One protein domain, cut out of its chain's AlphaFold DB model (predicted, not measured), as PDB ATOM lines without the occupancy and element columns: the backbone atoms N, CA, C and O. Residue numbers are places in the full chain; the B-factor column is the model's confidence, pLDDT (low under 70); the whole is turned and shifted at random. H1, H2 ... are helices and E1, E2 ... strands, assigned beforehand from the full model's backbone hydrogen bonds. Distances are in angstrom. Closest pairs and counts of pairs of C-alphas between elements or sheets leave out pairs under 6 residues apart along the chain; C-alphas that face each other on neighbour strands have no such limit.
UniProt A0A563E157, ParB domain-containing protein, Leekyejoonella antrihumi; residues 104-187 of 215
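What this domain is: This is residues 104 to 187 of the 215 residues of the protein "ParB domain-containing protein" of Leekyejoonella antrihumi (UniProt A0A563E157). One strongly twisted sheet of five strands, E3, E2, E5, E1 and E4 side by side, has a single helix, H1, packed over one face and running along its strand E2. The long link of residues 111 to 127 leads from E1 to E2, and its residues 121 to 122 pair with E3 at one edge of the sheet. The printed part has 84 residues, with five named strands and one named helix in the chain order E1 E2 E3 H1 E4 E5; the sheet's neighbour pairs are all antiparallel. The class is mixed, helices and strands, though under half of the residues are in named elements. The whole is compact, with a radius of gyration of the C-alphas of 12.2 A and spans of 36 by 24 by 21 A.

Where its parts are: In the sheet, E3 is residues 137 to 142, 16.2 A from first to last C-alpha, and E2 is residues 128 to 134, 17.2 A. E5 is residues 180 to 185, 16.1 A, and its last C-alpha is at (38.833, 31.178, -15.762). E1, residues 106 to 110, begins with C-alpha 106 at (37.162, 29.649, -9.939) and is 13.3 A long. E4 is residues 168 to 170, 6.3 A. H1, residues 148 to 161, measures 20.2 A from C-alpha 148 at (43.666, 31.380, -30.580) to C-alpha 161.

How they stand to each other: From edge to edge of the sheet the strands' lines turn by 91 degrees. E2 and E5 are antiparallel at 162 degrees, with N 131 and O 184 2.8 A apart. E2 and E3 form a hairpin, with N 139 and O 132 2.8 A apart. On the other side of E5 from E2 is E1, with N 107 and O 183 2.8 A apart. E1 and the edge strand E4 are antiparallel at 146 degrees, with N 108 and O 168 2.8 A apart. Each of these N and O pairs is within hydrogen-bond range. H1 is on the sheet at a height of 9.2 A, two layers with the helix on one face. It lies over E2, at 11 degrees on the local plane, along the strands; 2 of its C-alphas fall on E5, only just too few to be over it too. The closest C-alphas of E2 and H1 are those of Val 129 and Leu 155, 6.4 A apart. H1 and E5 are near each other. In H1 every O i to N i+4 pair is within hydrogen-bond range. E3 and E4 are apart.

The domain as a whole: The two C-alphas farthest apart, those of Asn 147 and Thr 177, are 36.2 A apart, while those of Gly 104 and Met 187 are 5.6 A apart. The printed part has no cut. The link from E1 to E2 is long, with 17 residues. The mean pLDDT of the printed part is 89.3; residues 123 to 124 and 177 to 178 are under 70.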
ATOM      1  N   GLY A 104      33.876  29.207 -16.703       97.06
ATOM      2  CA  GLY A 104      35.119  28.723 -16.113       97.06
ATOM      3  C   GLY A 104      34.951  28.420 -14.630       97.06
ATOM      4  O   GLY A 104      34.127  29.029 -13.947       97.06
ATOM      5  N   TRP A 105      35.748  27.487 -14.113       96.88
ATOM      6  CA  TRP A 105      35.872  27.329 -12.663       96.88
ATOM      7  C   TRP A 105      36.589  28.530 -12.041       96.88
ATOM      8  O   TRP A 105      37.446  29.152 -12.672       96.88
ATOM      9  N   ILE A 106      36.297  28.811 -10.770       96.00
ATOM     10  CA  ILE A 106      37.162  29.649  -9.939       96.00
ATOM     11  C   ILE A 106      38.076  28.721  -9.147       96.00
ATOM     12  O   ILE A 106      37.602  27.814  -8.464       96.00
ATOM     13  N   HIS A 107      39.390  28.910  -9.257       95.56
ATOM     14  CA  HIS A 107      40.377  28.167  -8.478       95.56
ATOM     15  C   HIS A 107      40.830  29.023  -7.300       95.56
ATOM     16  O   HIS A 107      41.386  30.099  -7.509       95.56
ATOM     17  N   ARG A 108      40.625  28.539  -6.073       93.81
ATOM     18  CA  ARG A 108      41.091  29.188  -4.842       93.81
ATOM     19  C   ARG A 108      42.377  28.554  -4.361       93.81
ATOM     20  O   ARG A 108      42.412  27.352  -4.095       93.81
ATOM     21  N   LEU A 109      43.416  29.365  -4.235       93.00
ATOM     22  CA  LEU A 109      44.752  28.931  -3.850       93.00
ATOM     23  C   LEU A 109      45.197  29.624  -2.563       93.00
ATOM     24  O   LEU A 109      44.939  30.818  -2.400       93.00
ATOM     25  N   PRO A 110      45.931  28.929  -1.679       90.31
ATOM     26  CA  PRO A 110      46.594  29.587  -0.565       90.31
ATOM     27  C   PRO A 110      47.736  30.480  -1.074       90.31
ATOM     28  O   PRO A 110      48.534  30.070  -1.918       90.31
ATOM     29  N   GLY A 111      47.856  31.682  -0.506       87.31
ATOM     30  CA  GLY A 111      48.955  32.607  -0.800       87.31
ATOM     31  C   GLY A 111      48.840  33.338  -2.143       87.31
ATOM     32  O   GLY A 111      47.772  33.397  -2.750       87.31
ATOM     33  N   GLN A 112      49.951  33.942  -2.569       87.50
ATOM     34  CA  GLN A 112      50.070  34.711  -3.812       87.50
ATOM     35  C   GLN A 112      50.758  33.897  -4.908       87.50
ATOM     36  O   GLN A 112      51.636  33.079  -4.625       87.50
ATOM     37  N   LEU A 113      50.389  34.157  -6.164       87.31
ATOM     38  CA  LEU A 113      51.059  33.585  -7.327       87.31
ATOM     39  C   LEU A 113      52.056  34.570  -7.950       87.31
ATOM     40  O   LEU A 113      51.741  35.755  -8.064       87.31
ATOM     41  N   PRO A 114      53.226  34.094  -8.415       88.25
ATOM     42  CA  PRO A 114      54.194  34.928  -9.119       88.25
ATOM     43  C   PRO A 114      53.747  35.124 -10.575       88.25
ATOM     44  O   PRO A 114      54.224  34.450 -11.488       88.25
ATOM     45  N   LEU A 115      52.753  35.991 -10.792       85.12
ATOM     46  CA  LEU A 115      52.195  36.258 -12.126       85.12
ATOM     47  C   LEU A 115      53.199  36.950 -13.060       85.12
ATOM     48  O   LEU A 115      53.092  36.830 -14.273       85.12
ATOM     49  N   ASP A 116      54.205  37.619 -12.506       83.19
ATOM     50  CA  ASP A 116      55.336  38.198 -13.233       83.19
ATOM     51  C   ASP A 116      56.234  37.134 -13.888       83.19
ATOM     52  O   ASP A 116      56.887  37.398 -14.897       83.19
ATOM     53  N   ALA A 117      56.237  35.908 -13.352       81.25
ATOM     54  CA  ALA A 117      56.985  34.785 -13.912       81.25
ATOM     55  C   ALA A 117      56.350  34.210 -15.190       81.25
ATOM     56  O   ALA A 117      56.971  33.387 -15.871       81.25
ATOM     57  N   VAL A 118      55.121  34.609 -15.523       81.56
ATOM     58  CA  VAL A 118      54.441  34.190 -16.746       81.56
ATOM     59  C   VAL A 118      54.317  35.365 -17.703       81.56
ATOM     60  O   VAL A 118      53.992  36.479 -17.315       81.56
ATOM     61  N   ALA A 119      54.554  35.115 -18.991       79.69
ATOM     62  CA  ALA A 119      54.399  36.119 -20.044       79.69
ATOM     63  C   ALA A 119      52.911  36.358 -20.359       79.69
ATOM     64  O   ALA A 119      52.463  36.141 -21.482       79.69
ATOM     65  N   LEU A 120      52.130  36.746 -19.354       83.31
ATOM     66  CA  LEU A 120      50.746  37.182 -19.481       83.31
ATOM     67  C   LEU A 120      50.697  38.695 -19.317       83.31
ATOM     68  O   LEU A 120      51.552  39.294 -18.667       83.31
ATOM     69  N   ARG A 121      49.715  39.326 -19.955       82.75
ATOM     70  CA  ARG A 121      49.548  40.776 -19.874       82.75
ATOM     71  C   ARG A 121      48.495  41.112 -18.837       82.75
ATOM     72  O   ARG A 121      47.388  40.585 -18.902       82.75
ATOM     73  N   GLU A 122      48.851  42.023 -17.950       76.50
ATOM     74  CA  GLU A 122      47.903  42.800 -17.163       76.50
ATOM     75  C   GLU A 122      47.554  44.022 -18.025       76.50
ATOM     76  O   GLU A 122      48.444  44.773 -18.428       76.50
ATOM     77  N   ASP A 123      46.283  44.143 -18.407       68.12
ATOM     78  CA  ASP A 123      45.739  45.173 -19.304       68.12
ATOM     79  C   ASP A 123      46.254  45.173 -20.772       68.12
ATOM     80  O   ASP A 123      47.418  44.922 -21.105       68.12
ATOM     81  N   GLY A 124      45.347  45.443 -21.723       69.75
ATOM     82  CA  GLY A 124      45.668  45.586 -23.154       69.75
ATOM     83  C   GLY A 124      44.797  44.771 -24.120       69.75
ATOM     84  O   GLY A 124      43.747  44.253 -23.764       69.75
ATOM     85  N   ALA A 125      45.240  44.672 -25.381       77.25
ATOM     86  CA  ALA A 125      44.442  44.153 -26.504       77.25
ATOM     87  C   ALA A 125      44.313  42.614 -26.581       77.25
ATOM     88  O   ALA A 125      43.573  42.105 -27.418       77.25
ATOM     89  N   GLY A 126      45.041  41.866 -25.748       87.06
ATOM     90  CA  GLY A 126      44.985  40.405 -25.727       87.06
ATOM     91  C   GLY A 126      43.652  39.861 -25.215       87.06
ATOM     92  O   GLY A 126      42.954  40.529 -24.445       87.06
ATOM     93  N   ARG A 127      43.310  38.630 -25.611       93.50
ATOM     94  CA  ARG A 127      42.112  37.934 -25.117       93.50
ATOM     95  C   ARG A 127      42.264  37.627 -23.625       93.50
ATOM     96  O   ARG A 127      43.319  37.150 -23.212       93.50
ATOM     97  N   VAL A 128      41.223  37.893 -22.836       95.62
ATOM     98  CA  VAL A 128      41.198  37.576 -21.398       95.62
ATOM     99  C   VAL A 128      41.183  36.063 -21.207       95.62
ATOM    100  O   VAL A 128      40.416  35.359 -21.858       95.62
ATOM    101  N   VAL A 129      42.052  35.586 -20.323       96.50
ATOM    102  CA  VAL A 129      42.269  34.174 -19.984       96.50
ATOM    103  C   VAL A 129      41.703  33.876 -18.602       96.50
ATOM    104  O   VAL A 129      41.076  32.838 -18.397       96.50
ATOM    105  N   ALA A 130      41.901  34.797 -17.659       96.31
ATOM    106  CA  ALA A 130      41.370  34.689 -16.313       96.31
ATOM    107  C   ALA A 130      41.194  36.067 -15.670       96.31
ATOM    108  O   ALA A 130      41.910  37.011 -16.000       96.31
ATOM    109  N   LEU A 131      40.277  36.143 -14.713       94.75
ATOM    110  CA  LEU A 131      40.215  37.198 -13.711       94.75
ATOM    111  C   LEU A 131      40.959  36.700 -12.474       94.75
ATOM    112  O   LEU A 131      40.622  35.637 -11.950       94.75
ATOM    113  N   VAL A 132      41.966  37.436 -12.020       93.38
ATOM    114  CA  VAL A 132      42.725  37.082 -10.818       93.38
ATOM    115  C   VAL A 132      42.431  38.079  -9.718       93.38
ATOM    116  O   VAL A 132      42.599  39.279  -9.918       93.38
ATOM    117  N   SER A 133      42.019  37.571  -8.561       91.44
ATOM    118  CA  SER A 133      41.769  38.365  -7.360       91.44
ATOM    119  C   SER A 133      42.713  37.921  -6.253       91.44
ATOM    120  O   SER A 133      42.740  36.748  -5.888       91.44
ATOM    121  N   ASP A 134      43.480  38.855  -5.705       88.62
ATOM    122  CA  ASP A 134      44.342  38.634  -4.544       88.62
ATOM    123  C   ASP A 134      44.296  39.846  -3.593       88.62
ATOM    124  O   ASP A 134      43.468  40.748  -3.744       88.62
ATOM    125  N   GLY A 135      45.175  39.886  -2.586       81.44
ATOM    126  CA  GLY A 135      45.259  41.011  -1.642       81.44
ATOM    127  C   GLY A 135      45.565  42.376  -2.284       81.44
ATOM    128  O   GLY A 135      45.418  43.396  -1.613       81.44
ATOM    129  N   GLY A 136      45.979  42.409  -3.556       79.75
ATOM    130  CA  GLY A 136      46.184  43.619  -4.354       79.75
ATOM    131  C   GLY A 136      44.963  44.054  -5.175       79.75
ATOM    132  O   GLY A 136      45.032  45.089  -5.834       79.75
ATOM    133  N   GLY A 137      43.854  43.307  -5.132       86.19
ATOM    134  CA  GLY A 137      42.634  43.572  -5.900       86.19
ATOM    135  C   GLY A 137      42.432  42.597  -7.063       86.19
ATOM    136  O   GLY A 137      43.096  41.566  -7.155       86.19
ATOM    137  N   THR A 138      41.482  42.923  -7.943       89.62
ATOM    138  CA  THR A 138      41.126  42.104  -9.111       89.62
ATOM    139  C   THR A 138      41.748  42.665 -10.386       89.62
ATOM    140  O   THR A 138      41.675  43.870 -10.625       89.62
ATOM    141  N   ARG A 139      42.323  41.790 -11.217       90.00
ATOM    142  CA  ARG A 139      42.941  42.135 -12.505       90.00
ATOM    143  C   ARG A 139      42.672  41.095 -13.592       90.00
ATOM    144  O   ARG A 139      42.586  39.899 -13.312       90.00
ATOM    145  N   ASP A 140      42.577  41.558 -14.836       93.56
ATOM    146  CA  ASP A 140      42.464  40.702 -16.019       93.56
ATOM    147  C   ASP A 140      43.846  40.172 -16.410       93.56
ATOM    148  O   ASP A 140      44.746  40.949 -16.740       93.56
ATOM    149  N   LEU A 141      43.994  38.851 -16.493       94.12
ATOM    150  CA  LEU A 141      45.127  38.230 -17.169       94.12
ATOM    151  C   LEU A 141      44.776  37.938 -18.619       94.12
ATOM    152  O   LEU A 141      43.795  37.250 -18.919       94.12
ATOM    153  N   ARG A 142      45.609  38.436 -19.529       95.25
ATOM    154  CA  ARG A 142      45.393  38.352 -20.974       95.25
ATOM    155  C   ARG A 142      46.511  37.592 -21.670       95.25
ATOM    156  O   ARG A 142      47.683  37.678 -21.297       95.25
ATOM    157  N   ALA A 143      46.141  36.889 -22.733       94.81
ATOM    158  CA  ALA A 143      47.092  36.311 -23.670       94.81
ATOM    159  C   ALA A 143      47.941  37.421 -24.330       94.81
ATOM    160  O   ALA A 143      47.424  38.513 -24.575       94.81
ATOM    161  N   PRO A 144      49.223  37.177 -24.661       91.81
ATOM    162  CA  PRO A 144      50.073  38.176 -25.317       91.81
ATOM    163  C   PRO A 144      49.514  38.738 -26.626       91.81
ATOM    164  O   PRO A 144      49.660  39.934 -26.892       91.81
ATOM    165  N   LEU A 145      48.879  37.877 -27.429       90.56
ATOM    166  CA  LEU A 145      48.271  38.207 -28.714       90.56
ATOM    167  C   LEU A 145      46.775  37.868 -28.701       90.56
ATOM    168  O   LEU A 145      46.322  36.995 -27.964       90.56
ATOM    169  N   ALA A 146      46.004  38.538 -29.556       89.88
ATOM    170  CA  ALA A 146      44.559  38.343 -29.693       89.88
ATOM    171  C   ALA A 146      44.185  37.185 -30.649       89.88
ATOM    172  O   ALA A 146      43.210  37.292 -31.383       89.88
ATOM    173  N   ASN A 147      44.976  36.110 -30.681       93.31
ATOM    174  CA  ASN A 147      44.725  34.935 -31.523       93.31
ATOM    175  C   ASN A 147      44.605  33.653 -30.686       93.31
ATOM    176  O   ASN A 147      45.047  33.609 -29.533       93.31
ATOM    177  N   ASP A 148      44.025  32.613 -31.281       96.12
ATOM    178  CA  ASP A 148      43.666  31.380 -30.580       96.12
ATOM    179  C   ASP A 148      44.874  30.588 -30.085       96.12
ATOM    180  O   ASP A 148      44.881  30.156 -28.935       96.12
ATOM    181  N   GLY A 149      45.949  30.498 -30.871       96.75
ATOM    182  CA  GLY A 149      47.182  29.848 -30.424       96.75
ATOM    183  C   GLY A 149      47.800  30.532 -29.196       96.75
ATOM    184  O   GLY A 149      48.230  29.861 -28.255       96.75
ATOM    185  N   SER A 150      47.794  31.870 -29.150       96.00
ATOM    186  CA  SER A 150      48.269  32.624 -27.984       96.00
ATOM    187  C   SER A 150      47.343  32.468 -26.781       96.00
ATOM    188  O   SER A 150      47.836  32.427 -25.654       96.00
ATOM    189  N   TYR A 151      46.028  32.395 -26.996       96.69
ATOM    190  CA  TYR A 151      45.051  32.142 -25.938       96.69
ATOM    191  C   TYR A 151      45.213  30.734 -25.350       96.69
ATOM    192  O   TYR A 151      45.347  30.584 -24.134       96.69
ATOM    193  N   PHE A 152      45.315  29.718 -26.207       98.06
ATOM    194  CA  PHE A 152      45.573  28.336 -25.816       98.06
ATOM    195  C   PHE A 152      46.862  28.212 -24.996       98.06
ATOM    196  O   PHE A 152      46.864  27.667 -23.889       98.06
ATOM    197  N   ALA A 153      47.965  28.778 -25.495       97.12
ATOM    198  CA  ALA A 153      49.244  28.765 -24.791       97.12
ATOM    199  C   ALA A 153      49.175  29.484 -23.433       97.12
ATOM    200  O   ALA A 153      49.820  29.054 -22.471       97.12
ATOM    201  N   ALA A 154      48.378  30.551 -23.332       96.88
ATOM    202  CA  ALA A 154      48.179  31.287 -22.092       96.88
ATOM    203  C   ALA A 154      47.395  30.477 -21.043       96.88
ATOM    204  O   ALA A 154      47.808  30.463 -19.882       96.88
ATOM    205  N   LEU A 155      46.352  29.731 -21.444       97.62
ATOM    206  CA  LEU A 155      45.637  28.803 -20.550       97.62
ATOM    207  C   LEU A 155      46.603  27.790 -19.914       97.62
ATOM    208  O   LEU A 155      46.625  27.605 -18.695       97.62
ATOM    209  N   HIS A 156      47.454  27.167 -20.735       97.62
ATOM    210  CA  HIS A 156      48.454  26.202 -20.263       97.62
ATOM    211  C   HIS A 156      49.524  26.844 -19.387       97.62
ATOM    212  O   HIS A 156      49.906  26.266 -18.370       97.62
ATOM    213  N   THR A 157      50.007  28.027 -19.763       96.50
ATOM    214  CA  THR A 157      51.005  28.772 -18.984       96.50
ATOM    215  C   THR A 157      50.481  29.083 -17.584       96.50
ATOM    216  O   THR A 157      51.150  28.759 -16.603       96.50
ATOM    217  N   LEU A 158      49.263  29.627 -17.482       96.19
ATOM    218  CA  LEU A 158      48.658  29.958 -16.194       96.19
ATOM    219  C   LEU A 158      48.404  28.703 -15.350       96.19
ATOM    220  O   LEU A 158      48.796  28.659 -14.188       96.19
ATOM    221  N   SER A 159      47.834  27.648 -15.939       95.62
ATOM    222  CA  SER A 159      47.568  26.387 -15.229       95.62
ATOM    223  C   SER A 159      48.849  25.748 -14.670       95.62
ATOM    224  O   SER A 159      48.867  25.222 -13.554       95.62
ATOM    225  N   ARG A 160      49.958  25.820 -15.416       94.81
ATOM    226  CA  ARG A 160      51.253  25.272 -14.984       94.81
ATOM    227  C   ARG A 160      51.865  26.024 -13.811       94.81
ATOM    228  O   ARG A 160      52.612  25.395 -13.065       94.81
ATOM    229  N   LEU A 161      51.550  27.307 -13.635       94.12
ATOM    230  CA  LEU A 161      52.107  28.130 -12.560       94.12
ATOM    231  C   LEU A 161      51.803  27.553 -11.173       94.12
ATOM    232  O   LEU A 161      52.627  27.639 -10.269       94.12
ATOM    233  N   TYR A 162      50.642  26.917 -11.027       92.88
ATOM    234  CA  TYR A 162      50.162  26.404  -9.747       92.88
ATOM    235  C   TYR A 162      49.752  24.928  -9.790       92.88
ATOM    236  O   TYR A 162      49.120  24.433  -8.862       92.88
ATOM    237  N   ARG A 163      50.138  24.176 -10.827       89.69
ATOM    238  CA  ARG A 163      49.756  22.757 -11.004       89.69
ATOM    239  C   ARG A 163      50.105  21.831  -9.829       89.69
ATOM    240  O   ARG A 163      49.530  20.754  -9.724       89.69
ATOM    241  N   ASN A 164      51.081  22.219  -9.007       88.19
ATOM    242  CA  ASN A 164      51.547  21.462  -7.842       88.19
ATOM    243  C   ASN A 164      51.039  22.056  -6.517       88.19
ATOM    244  O   ASN A 164      51.368  21.543  -5.449       88.19
ATOM    245  N   THR A 165      50.265  23.137  -6.579       90.06
ATOM    246  CA  THR A 165      49.669  23.797  -5.421       90.06
ATOM    247  C   THR A 165      48.262  23.240  -5.221       90.06
ATOM    248  O   THR A 165      47.485  23.224  -6.177       90.06
ATOM    249  N   PRO A 166      47.896  22.785  -4.011       88.88
ATOM    250  CA  PRO A 166      46.515  22.438  -3.708       88.88
ATOM    251  C   PRO A 166      45.596  23.641  -3.930       88.88
ATOM    252  O   PRO A 166      45.903  24.746  -3.483       88.88
ATOM    253  N   TYR A 167      44.472  23.424  -4.604       91.81
ATOM    254  CA  TYR A 167      43.450  24.443  -4.809       91.81
ATOM    255  C   TYR A 167      42.053  23.838  -4.702       91.81
ATOM    256  O   TYR A 167      41.849  22.652  -4.973       91.81
ATOM    257  N   GLU A 168      41.092  24.674  -4.332       92.25
ATOM    258  CA  GLU A 168      39.668  24.351  -4.369       92.25
ATOM    259  C   GLU A 168      39.057  24.885  -5.670       92.25
ATOM    260  O   GLU A 168      39.451  25.952  -6.144       92.25
ATOM    261  N   ARG A 169      38.104  24.151  -6.256       93.31
ATOM    262  CA  ARG A 169      37.268  24.667  -7.349       93.31
ATOM    263  C   ARG A 169      35.922  25.071  -6.786       93.31
ATOM    264  O   ARG A 169      35.262  24.241  -6.168       93.31
ATOM    265  N   VAL A 170      35.533  26.308  -7.041       92.56
ATOM    266  CA  VAL A 170      34.325  26.915  -6.481       92.56
ATOM    267  C   VAL A 170      33.525  27.622  -7.559       92.56
ATOM    268  O   VAL A 170      34.027  27.897  -8.659       92.56
ATOM    269  N   GLU A 171      32.269  27.900  -7.241       90.44
ATOM    270  CA  GLU A 171      31.373  28.632  -8.117       90.44
ATOM    271  C   GLU A 171      31.430  30.136  -7.847       90.44
ATOM    272  O   GLU A 171      31.816  30.604  -6.773       90.44
ATOM    273  N   ALA A 172      31.027  30.923  -8.846       81.38
ATOM    274  CA  ALA A 172      30.867  32.355  -8.659       81.38
ATOM    275  C   ALA A 172      29.825  32.628  -7.563       81.38
ATOM    276  O   ALA A 172      28.696  32.149  -7.637       81.38
ATOM    277  N   GLY A 173      30.205  33.427  -6.564       78.75
ATOM    278  CA  GLY A 173      29.345  33.776  -5.432       78.75
ATOM    279  C   GLY A 173      29.565  32.936  -4.174       78.75
ATOM    280  O   GLY A 173      29.084  33.343  -3.115       78.75
ATOM    281  N   ASP A 174      30.335  31.843  -4.235       81.56
ATOM    282  CA  ASP A 174      30.773  31.163  -3.013       81.56
ATOM    283  C   ASP A 174      31.620  32.137  -2.177       81.56
ATOM    284  O   ASP A 174      32.532  32.762  -2.722       81.56
ATOM    285  N   PRO A 175      31.374  32.303  -0.867       76.62
ATOM    286  CA  PRO A 175      32.147  33.234  -0.055       76.62
ATOM    287  C   PRO A 175      33.588  32.740   0.111       76.62
ATOM    288  O   PRO A 175      33.826  31.570   0.417       76.62
ATOM    289  N   ALA A 176      34.561  33.637  -0.051       71.38
ATOM    290  CA  ALA A 176      35.951  33.328   0.258       71.38
ATOM    291  C   ALA A 176      36.109  33.126   1.773       71.38
ATOM    292  O   ALA A 176      35.802  34.009   2.574       71.38
ATOM    293  N   THR A 177      36.586  31.949   2.168       66.19
ATOM    294  CA  THR A 177      36.764  31.567   3.579       66.19
ATOM    295  C   THR A 177      38.198  31.765   4.073       66.19
ATOM    296  O   THR A 177      38.470  31.593   5.260       66.19
ATOM    297  N   SER A 178      39.129  32.131   3.185       62.81
ATOM    298  CA  SER A 178      40.548  32.314   3.502       62.81
ATOM    299  C   SER A 178      41.209  33.394   2.638       62.81
ATOM    300  O   SER A 178      40.690  33.780   1.592       62.81
ATOM    301  N   VAL A 179      42.358  33.897   3.103       72.31
ATOM    302  CA  VAL A 179      43.209  34.838   2.361       72.31
ATOM    303  C   VAL A 179      44.036  34.054   1.342       72.31
ATOM    304  O   VAL A 179      44.763  33.130   1.713       72.31
ATOM    305  N   GLY A 180      43.956  34.430   0.069       86.75
ATOM    306  CA  GLY A 180      44.641  33.722  -1.006       86.75
ATOM    307  C   GLY A 180      44.458  34.377  -2.368       86.75
ATOM    308  O   GLY A 180      44.061  35.539  -2.455       86.75
ATOM    309  N   THR A 181      44.763  33.615  -3.415       92.44
ATOM    310  CA  THR A 181      44.549  34.009  -4.812       92.44
ATOM    311  C   THR A 181      43.353  33.249  -5.366       92.44
ATOM    312  O   THR A 181      43.293  32.023  -5.256       92.44
ATOM    313  N   GLU A 182      42.424  33.958  -5.995       94.31
ATOM    314  CA  GLU A 182      41.360  33.370  -6.801       94.31
ATOM    315  C   GLU A 182      41.675  33.555  -8.285       94.31
ATOM    316  O   GLU A 182      42.043  34.648  -8.711       94.31
ATOM    317  N   ILE A 183      41.505  32.497  -9.074       95.69
ATOM    318  CA  ILE A 183      41.634  32.529 -10.533       95.69
ATOM    319  C   ILE A 183      40.295  32.116 -11.128       95.69
ATOM    320  O   ILE A 183      39.970  30.930 -11.153       95.69
ATOM    321  N   GLY A 184      39.519  33.085 -11.601       96.44
ATOM    322  CA  GLY A 184      38.303  32.850 -12.370       96.44
ATOM    323  C   GLY A 184      38.633  32.683 -13.845       96.44
ATOM    324  O   GLY A 184      38.964  33.658 -14.517       96.44
ATOM    325  N   TRP A 185      38.555  31.458 -14.356       97.81
ATOM    326  CA  TRP A 185      38.833  31.178 -15.762       97.81
ATOM    327  C   TRP A 185      37.778  31.811 -16.680       97.81
ATOM    328  O   TRP A 185      36.578  31.686 -16.446       97.81
ATOM    329  N   VAL A 186      38.220  32.474 -17.752       97.00
ATOM    330  CA  VAL A 186      37.327  33.065 -18.761       97.00
ATOM    331  C   VAL A 186      37.346  32.185 -20.000       97.00
ATOM    332  O   VAL A 186      38.353  32.131 -20.712       97.00
ATOM    333  N   MET A 187      36.246  31.471 -20.234       97.44
ATOM    334  CA  MET A 187      36.147  30.465 -21.291       97.44
ATOM    335  C   MET A 187      35.466  31.013 -22.559       97.44
ATOM    336  O   MET A 187      34.650  31.935 -22.478       97.44
TER     337      MET A 187